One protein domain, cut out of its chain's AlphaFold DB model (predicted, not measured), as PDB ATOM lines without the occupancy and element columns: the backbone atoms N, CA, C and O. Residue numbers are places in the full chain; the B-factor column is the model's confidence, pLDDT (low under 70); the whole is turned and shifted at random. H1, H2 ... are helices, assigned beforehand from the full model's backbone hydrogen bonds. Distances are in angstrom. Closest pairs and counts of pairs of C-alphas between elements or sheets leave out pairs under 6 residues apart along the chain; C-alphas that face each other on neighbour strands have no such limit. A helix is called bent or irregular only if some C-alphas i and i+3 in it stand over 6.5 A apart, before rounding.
ATOM      1  N   ASP A  21       2.920  55.712  43.715       96.69
ATOM      2  CA  ASP A  21       2.700  55.303  42.325       96.69
ATOM      3  C   ASP A  21       3.916  54.594  41.724       96.69
ATOM      4  O   ASP A  21       3.763  53.618  40.993       96.69
ATOM      5  N   GLN A  22       5.132  55.019  42.085       97.19
ATOM      6  CA  GLN A  22       6.357  54.353  41.641       97.19
ATOM      7  C   GLN A  22       6.510  52.969  42.281       97.19
ATOM      8  O   GLN A  22       6.890  52.020  41.596       97.19
ATOM      9  N   GLN A  23       6.182  52.828  43.568       97.12
ATOM     10  CA  GLN A  23       6.238  51.537  44.263       97.12
ATOM     11  C   GLN A  23       5.212  50.545  43.691       97.12
ATOM     12  O   GLN A  23       5.546  49.394  43.402       97.12
ATOM     13  N   ARG A  24       3.982  51.007  43.440       96.38
ATOM     14  CA  ARG A  24       2.917  50.210  42.809       96.38
ATOM     15  C   ARG A  24       3.248  49.833  41.371       96.38
ATOM     16  O   ARG A  24       3.004  48.702  40.945       96.38
ATOM     17  N   TRP A  25       3.818  50.768  40.616       97.56
ATOM     18  CA  TRP A  25       4.270  50.504  39.256       97.56
ATOM     19  C   TRP A  25       5.369  49.439  39.239       97.56
ATOM     20  O   TRP A  25       5.274  48.485  38.469       97.56
ATOM     21  N   ALA A  26       6.341  49.515  40.153       97.44
ATOM     22  CA  ALA A  26       7.363  48.483  40.301       97.44
ATOM     23  C   ALA A  26       6.748  47.105  40.610       97.44
ATOM     24  O   ALA A  26       7.083  46.128  39.942       97.44
ATOM     25  N   MET A  27       5.798  47.018  41.549       97.75
ATOM     26  CA  MET A  27       5.112  45.754  41.858       97.75
ATOM     27  C   MET A  27       4.325  45.209  40.655       97.75
ATOM     28  O   MET A  27       4.339  44.007  40.390       97.75
ATOM     29  N   THR A  28       3.705  46.091  39.867       97.44
ATOM     30  CA  THR A  28       3.002  45.721  38.627       97.44
ATOM     31  C   THR A  28       3.959  45.113  37.599       97.44
ATOM     32  O   THR A  28       3.642  44.085  36.995       97.44
ATOM     33  N   LEU A  29       5.143  45.707  37.417       97.69
ATOM     34  CA  LEU A  29       6.169  45.176  36.518       97.69
ATOM     35  C   LEU A  29       6.687  43.817  36.994       97.69
ATOM     36  O   LEU A  29       6.789  42.895  36.188       97.69
ATOM     37  N   LEU A  30       6.966  43.670  38.291       97.75
ATOM     38  CA  LEU A  30       7.406  42.396  38.862       97.75
ATOM     39  C   LEU A  30       6.349  41.305  38.675       97.75
ATOM     40  O   LEU A  30       6.669  40.202  38.235       97.75
ATOM     41  N   ASN A  31       5.077  41.619  38.936       97.38
ATOM     42  CA  ASN A  31       3.990  40.685  38.680       97.38
ATOM     43  C   ASN A  31       3.969  40.264  37.205       97.38
ATOM     44  O   ASN A  31       3.991  39.076  36.912       97.38
ATOM     45  N   LYS A  32       4.014  41.220  36.272       96.44
ATOM     46  CA  LYS A  32       3.933  40.937  34.835       96.44
ATOM     47  C   LYS A  32       5.122  40.128  34.302       96.44
ATOM     48  O   LYS A  32       4.906  39.153  33.589       96.44
ATOM     49  N   TYR A  33       6.349  40.532  34.625       96.06
ATOM     50  CA  TYR A  33       7.565  40.063  33.944       96.06
ATOM     51  C   TYR A  33       8.384  39.031  34.722       96.06
ATOM     52  O   TYR A  33       9.334  38.484  34.173       96.06
ATOM     53  N   VAL A  34       8.062  38.780  35.992       96.19
ATOM     54  CA  VAL A  34       8.843  37.866  36.843       96.19
ATOM     55  C   VAL A  34       7.962  36.785  37.442       96.19
ATOM     56  O   VAL A  34       8.340  35.610  37.463       96.19
ATOM     57  N   PHE A  35       6.809  37.180  37.979       97.56
ATOM     58  CA  PHE A  35       5.988  36.261  38.750       97.56
ATOM     59  C   PHE A  35       4.853  35.646  37.948       97.56
ATOM     60  O   PHE A  35       4.505  34.521  38.281       97.56
ATOM     61  N   SER A  36       4.313  36.306  36.913       95.81
ATOM     62  CA  SER A  36       3.167  35.825  36.121       95.81
ATOM     63  C   SER A  36       3.389  34.424  35.524       95.81
ATOM     64  O   SER A  36       4.537  34.019  35.326       95.81
ATOM     65  N   PRO A  37       2.312  33.664  35.232       93.88
ATOM     66  CA  PRO A  37       2.435  32.348  34.601       93.88
ATOM     67  C   PRO A  37       3.175  32.411  33.259       93.88
ATOM     68  O   PRO A  37       3.937  31.501  32.938       93.88
ATOM     69  N   ASP A  38       3.025  33.530  32.549       91.94
ATOM     70  CA  ASP A  38       3.544  33.734  31.197       91.94
ATOM     71  C   ASP A  38       4.880  34.492  31.159       91.94
ATOM     72  O   ASP A  38       5.413  34.725  30.074       91.94
ATOM     73  N   ALA A  39       5.459  34.859  32.310       91.19
ATOM     74  CA  ALA A  39       6.670  35.685  32.404       91.19
ATOM     75  C   ALA A  39       7.862  35.141  31.592       91.19
ATOM     76  O   ALA A  39       8.689  35.914  31.111       91.19
ATOM     77  N   PHE A  40       7.925  33.819  31.414       87.75
ATOM     78  CA  PHE A  40       8.999  33.119  30.705       87.75
ATOM     79  C   PHE A  40       8.516  32.341  29.468       87.75
ATOM     80  O   PHE A  40       9.312  31.658  28.841       87.75
ATOM     81  N   SER A  41       7.239  32.471  29.087       78.62
ATOM     82  CA  SER A  41       6.609  31.682  28.009       78.62
ATOM     83  C   SER A  41       7.139  31.985  26.597       78.62
ATOM     84  O   SER A  41       7.129  31.130  25.724       78.62
ATOM     85  N   ASP A  62      22.966  19.501  31.125       75.75
ATOM     86  CA  ASP A  62      21.732  20.016  30.541       75.75
ATOM     87  C   ASP A  62      21.447  21.434  31.076       75.75
ATOM     88  O   ASP A  62      21.763  21.729  32.242       75.75
ATOM     89  N   PRO A  63      20.853  22.330  30.268       75.31
ATOM     90  CA  PRO A  63      20.444  23.649  30.730       75.31
ATOM     91  C   PRO A  63      19.372  23.502  31.822       75.31
ATOM     92  O   PRO A  63      18.261  23.032  31.586       75.31
ATOM     93  N   LYS A  64      19.700  23.901  33.058       86.94
ATOM     94  CA  LYS A  64      18.808  23.793  34.228       86.94
ATOM     95  C   LYS A  64      17.759  24.911  34.231       86.94
ATOM     96  O   LYS A  64      17.745  25.732  35.145       86.94
ATOM     97  N   ILE A  65      16.904  24.966  33.211       89.00
ATOM     98  CA  ILE A  65      15.991  26.095  32.934       89.00
ATOM     99  C   ILE A  65      15.129  26.449  34.149       89.00
ATOM    100  O   ILE A  65      15.159  27.593  34.600       89.00
ATOM    101  N   HIS A  66      14.454  25.469  34.765       91.94
ATOM    102  CA  HIS A  66      13.688  25.695  36.001       91.94
ATOM    103  C   HIS A  66      14.531  26.313  37.116       91.94
ATOM    104  O   HIS A  66      14.062  27.199  37.824       91.94
ATOM    105  N   GLY A  67      15.775  25.857  37.268       92.44
ATOM    106  CA  GLY A  67      16.706  26.378  38.264       92.44
ATOM    107  C   GLY A  67      17.124  27.819  37.981       92.44
ATOM    108  O   GLY A  67      17.203  28.617  38.910       92.44
ATOM    109  N   HIS A  68      17.347  28.175  36.713       91.81
ATOM    110  CA  HIS A  68      17.674  29.545  36.310       91.81
ATOM    111  C   HIS A  68      16.504  30.505  36.537       91.81
ATOM    112  O   HIS A  68      16.694  31.560  37.141       91.81
ATOM    113  N   ILE A  69      15.295  30.119  36.124       94.69
ATOM    114  CA  ILE A  69      14.081  30.915  36.343       94.69
ATOM    115  C   ILE A  69      13.847  31.125  37.841       94.69
ATOM    116  O   ILE A  69      13.674  32.259  38.297       94.69
ATOM    117  N   LEU A  70      13.924  30.047  38.626       97.06
ATOM    118  CA  LEU A  70      13.770  30.137  40.073       97.06
ATOM    119  C   LEU A  70      14.865  31.011  40.701       97.06
ATOM    120  O   LEU A  70      14.572  31.764  41.620       97.06
ATOM    121  N   ALA A  71      16.108  30.967  40.215       97.25
ATOM    122  CA  ALA A  71      17.183  31.821  40.725       97.25
ATOM    123  C   ALA A  71      16.895  33.321  40.523       97.25
ATOM    124  O   ALA A  71      17.139  34.113  41.434       97.25
ATOM    125  N   ILE A  72      16.323  33.706  39.375       96.88
ATOM    126  CA  ILE A  72      15.885  35.089  39.116       96.88
ATOM    127  C   ILE A  72      14.811  35.497  40.128       96.88
ATOM    128  O   ILE A  72      14.931  36.528  40.792       96.88
ATOM    129  N   GLN A  73      13.786  34.660  40.291       98.25
ATOM    130  CA  GLN A  73      12.693  34.908  41.232       98.25
ATOM    131  C   GLN A  73      13.203  34.996  42.677       98.25
ATOM    132  O   GLN A  73      12.824  35.907  43.411       98.25
ATOM    133  N   LYS A  74      14.114  34.100  43.072       98.56
ATOM    134  CA  LYS A  74      14.747  34.084  44.396       98.56
ATOM    135  C   LYS A  74      15.513  35.359  44.685       98.56
ATOM    136  O   LYS A  74      15.307  35.905  45.755       98.56
ATOM    137  N   SER A  75      16.302  35.871  43.742       98.44
ATOM    138  CA  SER A  75      17.043  37.131  43.918       98.44
ATOM    139  C   SER A  75      16.113  38.311  44.239       98.44
ATOM    140  O   SER A  75      16.388  39.133  45.115       98.44
ATOM    141  N   ILE A  76      14.948  38.363  43.589       98.31
ATOM    142  CA  ILE A  76      13.944  39.401  43.850       98.31
ATOM    143  C   ILE A  76      13.282  39.183  45.213       98.31
ATOM    144  O   ILE A  76      13.129  40.133  45.982       98.31
ATOM    145  N   LEU A  77      12.929  37.939  45.551       98.75
ATOM    146  CA  LEU A  77      12.379  37.600  46.865       98.75
ATOM    147  C   LEU A  77      13.386  37.832  48.002       98.75
ATOM    148  O   LEU A  77      12.976  38.256  49.078       98.75
ATOM    149  N   ASP A  78      14.681  37.602  47.772       98.56
ATOM    150  CA  ASP A  78      15.768  37.882  48.715       98.56
ATOM    151  C   ASP A  78      15.778  39.360  49.082       98.56
ATOM    152  O   ASP A  78      15.928  39.692  50.253       98.56
ATOM    153  N   HIS A  79      15.563  40.244  48.105       98.19
ATOM    154  CA  HIS A  79      15.458  41.674  48.355       98.19
ATOM    155  C   HIS A  79      14.138  42.048  49.037       98.19
ATOM    156  O   HIS A  79      14.145  42.657  50.107       98.19
ATOM    157  N   LEU A  80      13.000  41.692  48.431       98.31
ATOM    158  CA  LEU A  80      11.681  42.145  48.881       98.31
ATOM    159  C   LEU A  80      11.324  41.642  50.277       98.31
ATOM    160  O   LEU A  80      10.651  42.353  51.013       98.31
ATOM    161  N   LEU A  81      11.774  40.439  50.639       98.50
ATOM    162  CA  LEU A  81      11.502  39.821  51.935       98.50
ATOM    163  C   LEU A  81      12.656  39.982  52.928       98.50
ATOM    164  O   LEU A  81      12.612  39.402  54.009       98.50
ATOM    165  N   HIS A  82      13.682  40.774  52.609       98.25
ATOM    166  CA  HIS A  82      14.780  41.021  53.537       98.25
ATOM    167  C   HIS A  82      14.297  41.788  54.777       98.25
ATOM    168  O   HIS A  82      13.614  42.805  54.650       98.25
ATOM    169  N   MET A  83      14.737  41.396  55.979       97.56
ATOM    170  CA  MET A  83      14.324  42.037  57.244       97.56
ATOM    171  C   MET A  83      14.496  43.566  57.248       97.56
ATOM    172  O   MET A  83      13.591  44.283  57.663       97.56
ATOM    173  N   ASN A  84      15.611  44.074  56.707       97.75
ATOM    174  CA  ASN A  84      15.859  45.519  56.610       97.75
ATOM    175  C   ASN A  84      14.894  46.214  55.642       97.75
ATOM    176  O   ASN A  84      14.556  47.373  55.847       97.75
ATOM    177  N   VAL A  85      14.467  45.535  54.575       97.75
ATOM    178  CA  VAL A  85      13.520  46.098  53.607       97.75
ATOM    179  C   VAL A  85      12.130  46.162  54.230       97.75
ATOM    180  O   VAL A  85      11.525  47.229  54.204       97.75
ATOM    181  N   LEU A  86      11.673  45.076  54.862       98.44
ATOM    182  CA  LEU A  86      10.375  45.039  55.545       98.44
ATOM    183  C   LEU A  86      10.308  46.052  56.702       98.44
ATOM    184  O   LEU A  86       9.327  46.785  56.835       98.44
ATOM    185  N   GLY A  87      11.384  46.141  57.492       97.69
ATOM    186  CA  GLY A  87      11.533  47.140  58.551       97.69
ATOM    187  C   GLY A  87      11.482  48.564  58.006       97.69
ATOM    188  O   GLY A  87      10.672  49.361  58.456       97.69
ATOM    189  N   ARG A  88      12.249  48.856  56.950       96.81
ATOM    190  CA  ARG A  88      12.271  50.183  56.324       96.81
ATOM    191  C   ARG A  88      10.924  50.594  55.732       96.81
ATOM    192  O   ARG A  88      10.594  51.770  55.825       96.81
ATOM    193  N   ILE A  89      10.166  49.675  55.125       97.56
ATOM    194  CA  ILE A  89       8.811  49.988  54.638       97.56
ATOM    195  C   ILE A  89       7.944  50.429  55.820       97.56
ATOM    196  O   ILE A  89       7.359  51.505  55.746       97.56
ATOM    197  N   THR A  90       7.976  49.671  56.921       97.38
ATOM    198  CA  THR A  90       7.256  50.001  58.163       97.38
ATOM    199  C   THR A  90       7.673  51.372  58.704       97.38
ATOM    200  O   THR A  90       6.834  52.237  58.926       97.38
ATOM    201  N   ASP A  91       8.977  51.617  58.866       97.00
ATOM    202  CA  ASP A  91       9.485  52.878  59.419       97.00
ATOM    203  C   ASP A  91       9.152  54.069  58.517       97.00
ATOM    204  O   ASP A  91       8.898  55.172  58.994       97.00
ATOM    205  N   SER A  92       9.138  53.853  57.198       96.56
ATOM    206  CA  SER A  92       8.853  54.905  56.226       96.56
ATOM    207  C   SER A  92       7.441  55.450  56.271       96.56
ATOM    208  O   SER A  92       7.224  56.583  55.843       96.56
ATOM    209  N   GLU A  93       6.503  54.712  56.859       95.69
ATOM    210  CA  GLU A  93       5.151  55.206  57.122       95.69
ATOM    211  C   GLU A  93       5.186  56.419  58.070       95.69
ATOM    212  O   GLU A  93       4.465  57.393  57.851       95.69
ATOM    213  N   LEU A  94       6.114  56.443  59.039       96.00
ATOM    214  CA  LEU A  94       6.276  57.552  59.994       96.00
ATOM    215  C   LEU A  94       6.734  58.863  59.340       96.00
ATOM    216  O   LEU A  94       6.563  59.933  59.919       96.00
ATOM    217  N   TYR A  95       7.325  58.790  58.147       94.00
ATOM    218  CA  TYR A  95       7.793  59.952  57.391       94.00
ATOM    219  C   TYR A  95       7.158  60.046  55.994       94.00
ATOM    220  O   TYR A  95       7.724  60.644  55.077       94.00
ATOM    221  N   GLY A  96       5.940  59.508  55.848       94.50
ATOM    222  CA  GLY A  96       5.040  59.823  54.736       94.50
ATOM    223  C   GLY A  96       4.949  58.780  53.623       94.50
ATOM    224  O   GLY A  96       4.382  59.082  52.570       94.50
ATOM    225  N   ASN A  97       5.486  57.569  53.810       96.38
ATOM    226  CA  ASN A  97       5.208  56.469  52.891       96.38
ATOM    227  C   ASN A  97       3.737  56.054  53.010       96.38
ATOM    228  O   ASN A  97       3.245  55.797  54.103       96.38
ATOM    229  N   LYS A  98       3.051  55.964  51.871       96.62
ATOM    230  CA  LYS A  98       1.648  55.525  51.775       96.62
ATOM    231  C   LYS A  98       1.500  54.100  51.245       96.62
ATOM    232  O   LYS A  98       0.399  53.560  51.214       96.62
ATOM    233  N   TYR A  99       2.601  53.494  50.809       97.06
ATOM    234  CA  TYR A  99       2.641  52.103  50.383       97.06
ATOM    235  C   TYR A  99       3.129  51.238  51.547       97.06
ATOM    236  O   TYR A  99       4.328  50.985  51.688       97.06
ATOM    237  N   ASP A 100       2.191  50.869  52.417       96.81
ATOM    238  CA  ASP A 100       2.475  50.151  53.659       96.81
ATOM    239  C   ASP A 100       2.932  48.698  53.437       96.81
ATOM    240  O   ASP A 100       2.796  48.103  52.355       96.81
ATOM    241  N   LEU A 101       3.488  48.110  54.501       98.00
ATOM    242  CA  LEU A 101       4.012  46.745  54.460       98.00
ATOM    243  C   LEU A 101       2.926  45.702  54.150       98.00
ATOM    244  O   LEU A 101       3.196  44.714  53.456       98.00
ATOM    245  N   SER A 102       1.705  45.912  54.647       98.12
ATOM    246  CA  SER A 102       0.602  44.969  54.467       98.12
ATOM    247  C   SER A 102       0.204  44.858  53.004       98.12
ATOM    248  O   SER A 102       0.122  43.755  52.453       98.12
ATOM    249  N   ARG A 103       0.055  46.007  52.346       98.06
ATOM    250  CA  ARG A 103      -0.250  46.116  50.929       98.06
ATOM    251  C   ARG A 103       0.850  45.504  50.077       98.06
ATOM    252  O   ARG A 103       0.545  44.658  49.238       98.06
ATOM    253  N   MET A 104       2.113  45.852  50.333       98.31
ATOM    254  CA  MET A 104       3.247  45.305  49.583       98.31
ATOM    255  C   MET A 104       3.270  43.772  49.628       98.31
ATOM    256  O   MET A 104       3.333  43.121  48.583       98.31
ATOM    257  N   MET A 105       3.156  43.177  50.822       98.69
ATOM    258  CA  MET A 105       3.174  41.718  50.971       98.69
ATOM    259  C   MET A 105       1.916  41.046  50.401       98.69
ATOM    260  O   MET A 105       2.006  39.947  49.848       98.69
ATOM    261  N   ALA A 106       0.750  41.697  50.495       98.56
ATOM    262  CA  ALA A 106      -0.502  41.189  49.941       98.56
ATOM    263  C   ALA A 106      -0.511  41.172  48.407       98.56
ATOM    264  O   ALA A 106      -1.051  40.219  47.825       98.56
ATOM    265  N   GLU A 107       0.066  42.197  47.771       98.44
ATOM    266  CA  GLU A 107       0.260  42.280  46.319       98.44
ATOM    267  C   GLU A 107       1.307  41.257  45.854       98.44
ATOM    268  O   GLU A 107       1.037  40.511  44.914       98.44
ATOM    269  N   LEU A 108       2.431  41.114  46.570       98.69
ATOM    270  CA  LEU A 108       3.447  40.094  46.280       98.69
ATOM    271  C   LEU A 108       2.885  38.663  46.386       98.69
ATOM    272  O   LEU A 108       3.075  37.851  45.483       98.69
ATOM    273  N   THR A 109       2.115  38.363  47.439       98.75
ATOM    274  CA  THR A 109       1.414  37.069  47.571       98.75
ATOM    275  C   THR A 109       0.424  36.858  46.425       98.75
ATOM    276  O   THR A 109       0.294  35.754  45.898       98.75
ATOM    277  N   GLY A 110      -0.285  37.920  46.025       98.50
ATOM    278  CA  GLY A 110      -1.178  37.901  44.870       98.50
ATOM    279  C   GLY A 110      -0.443  37.545  43.578       98.50
ATOM    280  O   GLY A 110      -0.890  36.652  42.865       98.50
ATOM    281  N   ALA A 111       0.710  38.164  43.323       98.31
ATOM    282  CA  ALA A 111       1.525  37.897  42.140       98.31
ATOM    283  C   ALA A 111       1.943  36.417  42.037       98.31
ATOM    284  O   ALA A 111       1.880  35.813  40.961       98.31
ATOM    285  N   CYS A 112       2.292  35.800  43.170       98.38
ATOM    286  CA  CYS A 112       2.715  34.401  43.221       98.38
ATOM    287  C   CYS A 112       1.566  33.378  43.112       98.38
ATOM    288  O   CYS A 112       1.814  32.267  42.650       98.38
ATOM    289  N   PHE A 113       0.334  33.707  43.529       98.38
ATOM    290  CA  PHE A 113      -0.737  32.703  43.688       98.38
ATOM    291  C   PHE A 113      -2.056  33.002  42.974       98.38
ATOM    292  O   PHE A 113      -2.756  32.061  42.607       98.38
ATOM    293  N   ALA A 114      -2.438  34.271  42.804       97.19
ATOM    294  CA  ALA A 114      -3.821  34.628  42.479       97.19
ATOM    295  C   ALA A 114      -4.299  34.038  41.145       97.19
ATOM    296  O   ALA A 114      -5.391  33.477  41.090       97.19
ATOM    297  N   MET A 115      -3.461  34.108  40.108       95.94
ATOM    298  CA  MET A 115      -3.779  33.568  38.780       95.94
ATOM    299  C   MET A 115      -3.923  32.044  38.777       95.94
ATOM    300  O   MET A 115      -4.744  31.510  38.044       95.94
ATOM    301  N   ASP A 116      -3.190  31.337  39.641       95.81
ATOM    302  CA  ASP A 116      -3.213  29.876  39.636       95.81
ATOM    303  C   ASP A 116      -4.320  29.293  40.520       95.81
ATOM    304  O   ASP A 116      -4.477  28.080  40.559       95.81
ATOM    305  N   ALA A 117      -5.068  30.100  41.279       93.62
ATOM    306  CA  ALA A 117      -6.028  29.596  42.268       93.62
ATOM    307  C   ALA A 117      -7.173  28.778  41.634       93.62
ATOM    308  O   ALA A 117      -7.684  27.824  42.227       93.62
ATOM    309  N   GLY A 118      -7.570  29.146  40.413       91.06
ATOM    310  CA  GLY A 118      -8.647  28.497  39.666       91.06
ATOM    311  C   GLY A 118      -8.196  27.374  38.731       91.06
ATOM    312  O   GLY A 118      -9.039  26.559  38.349       91.06
ATOM    313  N   GLU A 119      -6.902  27.308  38.415       93.56
ATOM    314  CA  GLU A 119      -6.359  26.593  37.253       93.56
ATOM    315  C   GLU A 119      -5.279  25.568  37.643       93.56
ATOM    316  O   GLU A 119      -5.018  25.331  38.829       93.56
ATOM    317  N   ASN A 120      -4.682  24.919  36.638       96.44
ATOM    318  CA  ASN A 120      -3.514  24.060  36.817       96.44
ATOM    319  C   ASN A 120      -2.263  24.916  37.039       96.44
ATOM    320  O   ASN A 120      -2.012  25.857  36.295       96.44
ATOM    321  N   VAL A 121      -1.445  24.555  38.025       96.88
ATOM    322  CA  VAL A 121      -0.213  25.284  38.350       96.88
ATOM    323  C   VAL A 121       0.937  24.699  37.526       96.88
ATOM    324  O   VAL A 121       1.248  23.511  37.656       96.88
ATOM    325  N   SER A 122       1.601  25.515  36.703       96.31
ATOM    326  CA  SER A 122       2.783  25.084  35.935       96.31
ATOM    327  C   SER A 122       3.972  24.765  36.851       96.31
ATOM    328  O   SER A 122       4.082  25.307  37.946       96.31
ATOM    329  N   THR A 123       4.914  23.923  36.418       96.00
ATOM    330  CA  THR A 123       6.067  23.519  37.257       96.00
ATOM    331  C   THR A 123       6.974  24.692  37.652       96.00
ATOM    332  O   THR A 123       7.513  24.712  38.758       96.00
ATOM    333  N   ILE A 124       7.089  25.717  36.801       95.88
ATOM    334  CA  ILE A 124       7.763  26.982  37.137       95.88
ATOM    335  C   ILE A 124       7.040  27.678  38.299       95.88
ATOM    336  O   ILE A 124       7.668  28.076  39.282       95.88
ATOM    337  N   ARG A 125       5.709  27.785  38.218       97.56
ATOM    338  CA  ARG A 125       4.879  28.411  39.255       97.56
ATOM    339  C   ARG A 125       4.857  27.589  40.545       97.56
ATOM    340  O   ARG A 125       4.892  28.175  41.622       97.56
ATOM    341  N   GLN A 126       4.894  26.256  40.469       98.19
ATOM    342  CA  GLN A 126       5.008  25.381  41.644       98.19
ATOM    343  C   GLN A 126       6.296  25.666  42.435       98.19
ATOM    344  O   GLN A 126       6.254  25.817  43.661       98.19
ATOM    345  N   ASN A 127       7.428  25.829  41.740       98.31
ATOM    346  CA  ASN A 127       8.700  26.206  42.362       98.31
ATOM    347  C   ASN A 127       8.626  27.584  43.037       98.31
ATOM    348  O   ASN A 127       9.016  27.714  44.198       98.31
ATOM    349  N   LEU A 128       8.083  28.591  42.342       98.69
ATOM    350  CA  LEU A 128       7.900  29.941  42.883       98.69
ATOM    351  C   LEU A 128       7.033  29.938  44.149       98.69
ATOM    352  O   LEU A 128       7.423  30.495  45.174       98.69
ATOM    353  N   GLN A 129       5.858  29.310  44.082       98.75
ATOM    354  CA  GLN A 129       4.908  29.249  45.191       98.75
ATOM    355  C   GLN A 129       5.495  28.534  46.410       98.75
ATOM    356  O   GLN A 129       5.300  28.986  47.541       98.75
ATOM    357  N   THR A 130       6.237  27.446  46.184       98.81
ATOM    358  CA  THR A 130       6.933  26.718  47.252       98.81
ATOM    359  C   THR A 130       7.981  27.608  47.909       98.81
ATOM    360  O   THR A 130       7.933  27.818  49.117       98.81
ATOM    361  N   GLU A 131       8.892  28.189  47.125       98.81
ATOM    362  CA  GLU A 131       9.957  29.059  47.634       98.81
ATOM    363  C   GLU A 131       9.395  30.268  48.399       98.81
ATOM    364  O   GLU A 131       9.890  30.603  49.476       98.81
ATOM    365  N   TYR A 132       8.334  30.899  47.889       98.88
ATOM    366  CA  TYR A 132       7.675  32.011  48.571       98.88
ATOM    367  C   TYR A 132       7.044  31.589  49.904       98.88
ATOM    368  O   TYR A 132       7.248  32.254  50.921       98.88
ATOM    369  N   THR A 133       6.322  30.462  49.921       98.81
ATOM    370  CA  THR A 133       5.696  29.931  51.143       98.81
ATOM    371  C   THR A 133       6.747  29.636  52.211       98.81
ATOM    372  O   THR A 133       6.585  30.041  53.360       98.81
ATOM    373  N   GLU A 134       7.854  28.991  51.836       98.69
ATOM    374  CA  GLU A 134       8.945  28.678  52.763       98.69
ATOM    375  C   GLU A 134       9.574  29.928  53.378       98.69
ATOM    376  O   GLU A 134       9.887  29.949  54.568       98.69
ATOM    377  N   ARG A 135       9.712  31.006  52.605       98.56
ATOM    378  CA  ARG A 135      10.215  32.287  53.120       98.56
ATOM    379  C   ARG A 135       9.251  32.926  54.109       98.56
ATOM    380  O   ARG A 135       9.689  33.408  55.148       98.56
ATOM    381  N   LEU A 136       7.947  32.899  53.833       98.69
ATOM    382  CA  LEU A 136       6.950  33.379  54.792       98.69
ATOM    383  C   LEU A 136       6.967  32.551  56.085       98.69
ATOM    384  O   LEU A 136       6.923  33.129  57.170       98.69
ATOM    385  N   ILE A 137       7.108  31.225  55.984       98.50
ATOM    386  CA  ILE A 137       7.291  30.340  57.143       98.50
ATOM    387  C   ILE A 137       8.537  30.743  57.943       98.50
ATOM    388  O   ILE A 137       8.464  30.868  59.164       98.50
ATOM    389  N   GLN A 138       9.668  31.001  57.280       97.25
ATOM    390  CA  GLN A 138      10.893  31.456  57.950       97.25
ATOM    391  C   GLN A 138      10.703  32.801  58.664       97.25
ATOM    392  O   GLN A 138      11.180  32.961  59.788       97.25
ATOM    393  N   ILE A 139       9.983  33.745  58.045       98.19
ATOM    394  CA  ILE A 139       9.642  35.031  58.670       98.19
ATOM    395  C   ILE A 139       8.788  34.805  59.922       98.19
ATOM    396  O   ILE A 139       9.101  35.378  60.961       98.19
ATOM    397  N   ILE A 140       7.756  33.955  59.852       97.50
ATOM    398  CA  ILE A 140       6.862  33.655  60.986       97.50
ATOM    399  C   ILE A 140       7.627  33.010  62.136       97.50
ATOM    400  O   ILE A 140       7.529  33.456  63.276       97.50
ATOM    401  N   GLN A 141       8.416  31.977  61.833       95.88
ATOM    402  CA  GLN A 141       9.223  31.290  62.837       95.88
ATOM    403  C   GLN A 141      10.231  32.241  63.483       95.88
ATOM    404  O   GLN A 141      10.576  32.069  64.651       95.88
ATOM    405  N   ASN A 142      10.719  33.222  62.714       95.88
ATOM    406  CA  ASN A 142      11.633  34.267  63.156       95.88
ATOM    407  C   ASN A 142      12.822  33.700  63.956       95.88
ATOM    408  O   ASN A 142      13.238  34.251  64.976       95.88
ATOM    409  N   LYS A 143      13.336  32.534  63.546       90.50
ATOM    410  CA  LYS A 143      14.448  31.824  64.201       90.50
ATOM    411  C   LYS A 143      15.783  32.386  63.695       90.50
ATOM    412  O   LYS A 143      15.877  32.863  62.573       90.50
ATOM    413  N   GLY A 144      16.827  32.336  64.525       88.12
ATOM    414  CA  GLY A 144      18.162  32.854  64.183       88.12
ATOM    415  C   GLY A 144      18.558  34.136  64.920       88.12
ATOM    416  O   GLY A 144      17.817  34.614  65.782       88.12
ATOM    417  N   LYS A 145      19.764  34.642  64.615       89.38
ATOM    418  CA  LYS A 145      20.383  35.801  65.289       89.38
ATOM    419  C   LYS A 145      19.729  37.124  64.897       89.38
ATOM    420  O   LYS A 145      19.453  37.947  65.760       89.38
ATOM    421  N   SER A 146      19.471  37.305  63.608       91.94
ATOM    422  CA  SER A 146      18.802  38.492  63.087       91.94
ATOM    423  C   SER A 146      17.300  38.234  63.009       91.94
ATOM    424  O   SER A 146      16.884  37.177  62.534       91.94
ATOM    425  N   LYS A 147      16.497  39.177  63.508       95.75
ATOM    426  CA  LYS A 147      15.050  39.012  63.679       95.75
ATOM    427  C   LYS A 147      14.270  39.976  62.799       95.75
ATOM    428  O   LYS A 147      14.645  41.135  62.645       95.75
ATOM    429  N   TYR A 148      13.143  39.501  62.289       98.12
ATOM    430  CA  TYR A 148      12.091  40.339  61.732       98.12
ATOM    431  C   TYR A 148      11.368  41.097  62.848       98.12
ATOM    432  O   TYR A 148      11.204  40.574  63.956       98.12
ATOM    433  N   ASN A 149      10.917  42.316  62.545       96.69
ATOM    434  CA  ASN A 149      10.055  43.079  63.444       96.69
ATOM    435  C   ASN A 149       8.653  42.435  63.533       96.69
ATOM    436  O   ASN A 149       8.248  41.649  62.672       96.69
ATOM    437  N   HIS A 150       7.893  42.772  64.578       97.75
ATOM    438  CA  HIS A 150       6.570  42.177  64.799       97.75
ATOM    439  C   HIS A 150       5.580  42.466  63.662       97.75
ATOM    440  O   HIS A 150       4.763  41.608  63.336       97.75
ATOM    441  N   VAL A 151       5.689  43.632  63.015       98.19
ATOM    442  CA  VAL A 151       4.826  44.019  61.888       98.19
ATOM    443  C   VAL A 151       5.049  43.098  60.684       98.19
ATOM    444  O   VAL A 151       4.082  42.631  60.081       98.19
ATOM    445  N   ALA A 152       6.299  42.757  60.363       98.50
ATOM    446  CA  ALA A 152       6.630  41.812  59.299       98.50
ATOM    447  C   ALA A 152       6.161  40.390  59.619       98.50
ATOM    448  O   ALA A 152       5.587  39.732  58.753       98.50
ATOM    449  N   VAL A 153       6.342  39.933  60.863       98.50
ATOM    450  CA  VAL A 153       5.859  38.615  61.312       98.50
ATOM    451  C   VAL A 153       4.335  38.516  61.184       98.50
ATOM    452  O   VAL A 153       3.825  37.555  60.605       98.50
ATOM    453  N   ALA A 154       3.601  39.532  61.648       98.50
ATOM    454  CA  ALA A 154       2.143  39.573  61.558       98.50
ATOM    455  C   ALA A 154       1.649  39.578  60.101       98.50
ATOM    456  O   ALA A 154       0.732  38.831  59.750       98.50
ATOM    457  N   ASN A 155       2.286  40.362  59.225       98.69
ATOM    458  CA  ASN A 155       1.933  40.395  57.806       98.69
ATOM    459  C   ASN A 155       2.301  39.095  57.076       98.69
ATOM    460  O   ASN A 155       1.535  38.644  56.221       98.69
ATOM    461  N   ALA A 156       3.412  38.441  57.421       98.69
ATOM    462  CA  ALA A 156       3.743  37.121  56.888       98.69
ATOM    463  C   ALA A 156       2.689  36.077  57.279       98.69
ATOM    464  O   ALA A 156       2.209  35.338  56.420       98.69
ATOM    465  N   HIS A 157       2.257  36.077  58.544       98.50
ATOM    466  CA  HIS A 157       1.186  35.206  59.025       98.50
ATOM    467  C   HIS A 157      -0.137  35.438  58.273       98.50
ATOM    468  O   HIS A 157      -0.750  34.489  57.779       98.50
ATOM    469  N   ALA A 158      -0.548  36.699  58.100       98.50
ATOM    470  CA  ALA A 158      -1.746  37.041  57.330       98.50
ATOM    471  C   ALA A 158      -1.676  36.530  55.877       98.50
ATOM    472  O   ALA A 158      -2.662  36.016  55.339       98.50
ATOM    473  N   ASN A 159      -0.501  36.610  55.248       98.75
ATOM    474  CA  ASN A 159      -0.298  36.124  53.885       98.75
ATOM    475  C   ASN A 159      -0.240  34.591  53.789       98.75
ATOM    476  O   ASN A 159      -0.772  34.043  52.826       98.75
ATOM    477  N   ILE A 160       0.264  33.876  54.801       98.44
ATOM    478  CA  ILE A 160       0.122  32.411  54.883       98.44
ATOM    479  C   ILE A 160      -1.356  31.997  54.920       98.44
ATOM    480  O   ILE A 160      -1.764  31.099  54.180       98.44
ATOM    481  N   ILE A 161      -2.192  32.684  55.704       98.00
ATOM    482  CA  ILE A 161      -3.643  32.423  55.724       98.00
ATOM    483  C   ILE A 161      -4.259  32.674  54.339       98.00
ATOM    484  O   ILE A 161      -5.111  31.909  53.884       98.00
ATOM    485  N   LYS A 162      -3.818  33.724  53.637       98.06
ATOM    486  CA  LYS A 162      -4.248  34.011  52.259       98.06
ATOM    487  C   LYS A 162      -3.837  32.892  51.294       98.06
ATOM    488  O   LYS A 162      -4.663  32.465  50.489       98.06
ATOM    489  N   ILE A 163      -2.621  32.358  51.417       98.56
ATOM    490  CA  ILE A 163      -2.146  31.213  50.623       98.56
ATOM    491  C   ILE A 163      -3.014  29.976  50.863       98.56
ATOM    492  O   ILE A 163      -3.420  29.346  49.888       98.56
ATOM    493  N   LYS A 164      -3.396  29.674  52.117       97.81
ATOM    494  CA  LYS A 164      -4.325  28.562  52.413       97.81
ATOM    495  C   LYS A 164      -5.630  28.669  51.613       97.81
ATOM    496  O   LYS A 164      -6.158  27.650  51.176       97.81
ATOM    497  N   LYS A 165      -6.133  29.887  51.374       97.00
ATOM    498  CA  LYS A 165      -7.321  30.105  50.530       97.00
ATOM    499  C   LYS A 165      -7.039  29.787  49.060       97.00
ATOM    500  O   LYS A 165      -7.835  29.083  48.444       97.00
ATOM    501  N   TYR A 166      -5.907  30.232  48.512       97.50
ATOM    502  CA  TYR A 166      -5.544  29.981  47.110       97.50
ATOM    503  C   TYR A 166      -5.316  28.502  46.782       97.50
ATOM    504  O   TYR A 166      -5.661  28.060  45.688       97.50
ATOM    505  N   ILE A 167      -4.780  27.721  47.721       96.81
ATOM    506  CA  ILE A 167      -4.502  26.289  47.516       96.81
ATOM    507  C   ILE A 167      -5.670  25.372  47.918       96.81
ATOM    508  O   ILE A 167      -5.554  24.153  47.824       96.81
ATOM    509  N   SER A 168      -6.791  25.933  48.385       94.69
ATOM    510  CA  SER A 168      -7.913  25.155  48.934       94.69
ATOM    511  C   SER A 168      -8.635  24.294  47.892       94.69
ATOM    512  O   SER A 168      -9.149  23.223  48.218       94.69
ATOM    513  N   LYS A 169      -8.657  24.725  46.626       90.69
ATOM    514  CA  LYS A 169      -9.277  23.970  45.535       90.69
ATOM    515  C   LYS A 169      -8.416  22.748  45.208       90.69
ATOM    516  O   LYS A 169      -7.308  22.890  44.704       90.69
ATOM    517  N   LYS A 170      -8.931  21.542  45.447       82.75
ATOM    518  CA  LYS A 170      -8.237  20.282  45.104       82.75
ATOM    519  C   LYS A 170      -8.885  19.511  43.951       82.75
ATOM    520  O   LYS A 170      -8.249  18.651  43.360       82.75
ATOM    521  N   HIS A 171     -10.127  19.840  43.604       85.69
ATOM    522  CA  HIS A 171     -10.882  19.173  42.541       85.69
ATOM    523  C   HIS A 171     -10.868  19.979  41.235       85.69
ATOM    524  O   HIS A 171     -10.778  21.210  41.253       85.69
ATOM    525  N   GLY A 172     -10.988  19.279  40.102       89.12
ATOM    526  CA  GLY A 172     -11.012  19.893  38.769       89.12
ATOM    527  C   GLY A 172      -9.654  20.423  38.292       89.12
ATOM    528  O   GLY A 172      -9.617  21.301  37.437       89.12
ATOM    529  N   VAL A 173      -8.556  19.918  38.862       94.88
ATOM    530  CA  VAL A 173      -7.169  20.199  38.457       94.88
ATOM    531  C   VAL A 173      -6.420  18.885  38.230       94.88
ATOM    532  O   VAL A 173      -6.877  17.823  38.651       94.88
ATOM    533  N   ASN A 174      -5.277  18.945  37.554       96.31
ATOM    534  CA  ASN A 174      -4.441  17.779  37.300       96.31
ATOM    535  C   ASN A 174      -3.757  17.261  38.583       96.31
ATOM    536  O   ASN A 174      -3.628  17.971  39.585       96.31
ATOM    537  N   SER A 175      -3.277  16.017  38.532       96.56
ATOM    538  CA  SER A 175      -2.636  15.342  39.669       96.56
ATOM    539  C   SER A 175      -1.392  16.072  40.187       96.56
ATOM    540  O   SER A 175      -1.178  16.134  41.394       96.56
ATOM    541  N   SER A 176      -0.599  16.680  39.297       96.94
ATOM    542  CA  SER A 176       0.574  17.478  39.681       96.94
ATOM    543  C   SER A 176       0.182  18.697  40.526       96.94
ATOM    544  O   SER A 176       0.772  18.933  41.578       96.94
ATOM    545  N   THR A 177      -0.854  19.431  40.118       97.81
ATOM    546  CA  THR A 177      -1.378  20.588  40.857       97.81
ATOM    547  C   THR A 177      -1.962  20.164  42.198       97.81
ATOM    548  O   THR A 177      -1.749  20.848  43.200       97.81
ATOM    549  N   GLN A 178      -2.678  19.040  42.231       97.50
ATOM    550  CA  GLN A 178      -3.217  18.490  43.469       97.50
ATOM    551  C   GLN A 178      -2.093  18.178  44.469       97.50
ATOM    552  O   GLN A 178      -2.118  18.700  45.584       97.50
ATOM    553  N   ALA A 179      -1.082  17.410  44.050       97.81
ATOM    554  CA  ALA A 179       0.057  17.049  44.893       97.81
ATOM    555  C   ALA A 179       0.817  18.288  45.399       97.81
ATOM    556  O   ALA A 179       1.180  18.371  46.571       97.81
ATOM    557  N   HIS A 180       1.007  19.288  44.534       98.19
ATOM    558  CA  HIS A 180       1.646  20.555  44.893       98.19
ATOM    559  C   HIS A 180       0.864  21.337  45.962       98.19
ATOM    560  O   HIS A 180       1.429  21.755  46.973       98.19
ATOM    561  N   ARG A 181      -0.452  21.511  45.781       98.06
ATOM    562  CA  ARG A 181      -1.302  22.222  46.752       98.06
ATOM    563  C   ARG A 181      -1.366  21.495  48.095       98.06
ATOM    564  O   ARG A 181      -1.334  22.144  49.138       98.06
ATOM    565  N   GLU A 182      -1.427  20.165  48.075       97.56
ATOM    566  CA  GLU A 182      -1.357  19.337  49.283       97.56
ATOM    567  C   GLU A 182      -0.025  19.516  50.012       97.56
ATOM    568  O   GLU A 182      -0.018  19.730  51.224       97.56
ATOM    569  N   TYR A 183       1.089  19.523  49.277       98.12
ATOM    570  CA  TYR A 183       2.410  19.759  49.846       98.12
ATOM    571  C   TYR A 183       2.525  21.143  50.503       98.12
ATOM    572  O   TYR A 183       2.937  21.220  51.661       98.12
ATOM    573  N   ILE A 184       2.112  22.226  49.829       98.44
ATOM    574  CA  ILE A 184       2.099  23.573  50.434       98.44
ATOM    575  C   ILE A 184       1.243  23.587  51.706       98.44
ATOM    576  O   ILE A 184       1.673  24.126  52.727       98.44
ATOM    577  N   GLY A 185       0.053  22.976  51.668       98.12
ATOM    578  CA  GLY A 185      -0.833  22.877  52.830       98.12
ATOM    579  C   GLY A 185      -0.149  22.207  54.021       98.12
ATOM    580  O   GLY A 185      -0.095  22.792  55.101       98.12
ATOM    581  N   TYR A 186       0.471  21.048  53.791       97.75
ATOM    582  CA  TYR A 186       1.242  20.325  54.802       97.75
ATOM    583  C   TYR A 186       2.391  21.164  55.381       97.75
ATOM    584  O   TYR A 186       2.593  21.189  56.596       97.75
ATOM    585  N   ARG A 187       3.148  21.883  54.535       98.06
ATOM    586  CA  ARG A 187       4.245  22.754  54.997       98.06
ATOM    587  C   ARG A 187       3.741  23.871  55.905       98.06
ATOM    588  O   ARG A 187       4.383  24.150  56.915       98.06
ATOM    589  N   ILE A 188       2.604  24.476  55.562       97.75
ATOM    590  CA  ILE A 188       1.970  25.527  56.361       97.75
ATOM    591  C   ILE A 188       1.483  24.977  57.704       97.75
ATOM    592  O   ILE A 188       1.779  25.575  58.731       97.75
ATOM    593  N   GLU A 189       0.761  23.856  57.711       96.94
ATOM    594  CA  GLU A 189       0.229  23.243  58.939       96.94
ATOM    595  C   GLU A 189       1.357  22.894  59.907       96.94
ATOM    596  O   GLU A 189       1.402  23.407  61.023       96.94
ATOM    597  N   LYS A 190       2.369  22.171  59.421       96.00
ATOM    598  CA  LYS A 190       3.549  21.825  60.218       96.00
ATOM    599  C   LYS A 190       4.253  23.049  60.808       96.00
ATOM    600  O   LYS A 190       4.802  22.972  61.903       96.00
ATOM    601  N   ALA A 191       4.290  24.157  60.071       93.69
ATOM    602  CA  ALA A 191       4.925  25.383  60.530       93.69
ATOM    603  C   ALA A 191       4.115  26.142  61.591       93.69
ATOM    604  O   ALA A 191       4.729  26.873  62.362       93.69
ATOM    605  N   LEU A 192       2.784  26.004  61.606       89.69
ATOM    606  CA  LEU A 192       1.891  26.660  62.570       89.69
ATOM    607  C   LEU A 192       1.644  25.817  63.831       89.69
ATOM    608  O   LEU A 192       1.295  26.380  64.862       89.69
ATOM    609  N   ASP A 193       1.854  24.502  63.755       86.12
ATOM    610  CA  ASP A 193       1.704  23.571  64.882       86.12
ATOM    611  C   ASP A 193       2.963  23.462  65.772       86.12
ATOM    612  O   ASP A 193       2.963  22.720  66.756       86.12
ATOM    613  N   THR A 194       4.053  24.160  65.422       58.41
ATOM    614  CA  THR A 194       5.328  24.179  66.173       58.41
ATOM    615  C   THR A 194       5.491  25.471  66.957       58.41
ATOM    616  O   THR A 194       5.934  25.396  68.125       58.41
TER     617      THR A 194
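Overview. This is residues 21 to 41 and 62 to 194 of the 194 residues of the protein "DUF4953 domain-containing protein" of marine metagenome (UniProt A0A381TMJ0). Four helices, H4 to H7, make an up-and-down bundle, each running against the one before it, with H4 and H5 at the core of the whole and H7 packed on the side of H5. H1 packs along H4, H2 packs on residues 124 to 132 of H5, and the short H3 crosses the end where H4 and H6 begin. The printed part has 154 residues, with seven named helices in the order H1 to H7 and no named strand; its class is all helix. It is compact, with a radius of gyration of the C-alphas of 15.6 A and spans of 48 by 36 by 31 A.

Arrangement. H1, residues 21 to 35, touches H4, residues 101 to 116, the same way at a shallow tilt of 30 degrees; their closest C-alphas, of Asn 31 and Ala 111, are 5.1 A apart. H2, residues 65 to 80, touches H5, residues 123 to 141, at a shallow tilt of 32 degrees, the closest C-alphas being those of His 66 and Ile 124, 6.2 A. H3, residues 83 to 93, is about perpendicular to H6, residues 150 to 166, at 77 degrees, and touches it at Leu 86 and Ala 152, whose C-alphas, the closest, are 6.2 A apart. H4 and H5, the hub, touch four helices each and form a helical hairpin; H4 touches H5 with residues 112 to 113 alone, C-alphas 112 and 129 being closest at 5.9 A. H5 and H6 are also a hairpin, at 37 degrees, only just a steep tilt, with closest C-alphas 140 and 153 at 5.1 A. H7, residues 175 to 192, touches H5 the same way at a shallow tilt of 6 degrees, C-alphas 137 and 191 being closest at 6.5 A. H4 and H7 are apart. Every O i to N i+4 pair is within hydrogen-bond range in H2, H5, H6 and H7; H1 has 10 of 11, H3 6 of 7 and H4 10 of 12.

Along the chain. H1 begins with C-alpha 21 at (2.700, 55.303, 42.325). H2 is 23.0 A long and H4 23.6 A; H4 has a kink of 39 degrees near residue 110 and is irregular, with C-alphas 112 and 115 7.9 A apart. H5 is 26.9 A long, H6 24.7 A and H7 25.9 A, ending with C-alpha 192 at (1.891, 26.660, 62.570).

Size, cuts and confidence. The C-alphas of Asp 62 and Leu 94, the two farthest apart, are 50.2 A from each other. Residues 42 to 61 are not printed, and C-alphas 41 and 62 are 19.3 A apart across the cut. Of the links printed whole, H2 to H3 is tight and the others are short. The mean pLDDT of the printed part is 95.7; residue 194 alone is under 70.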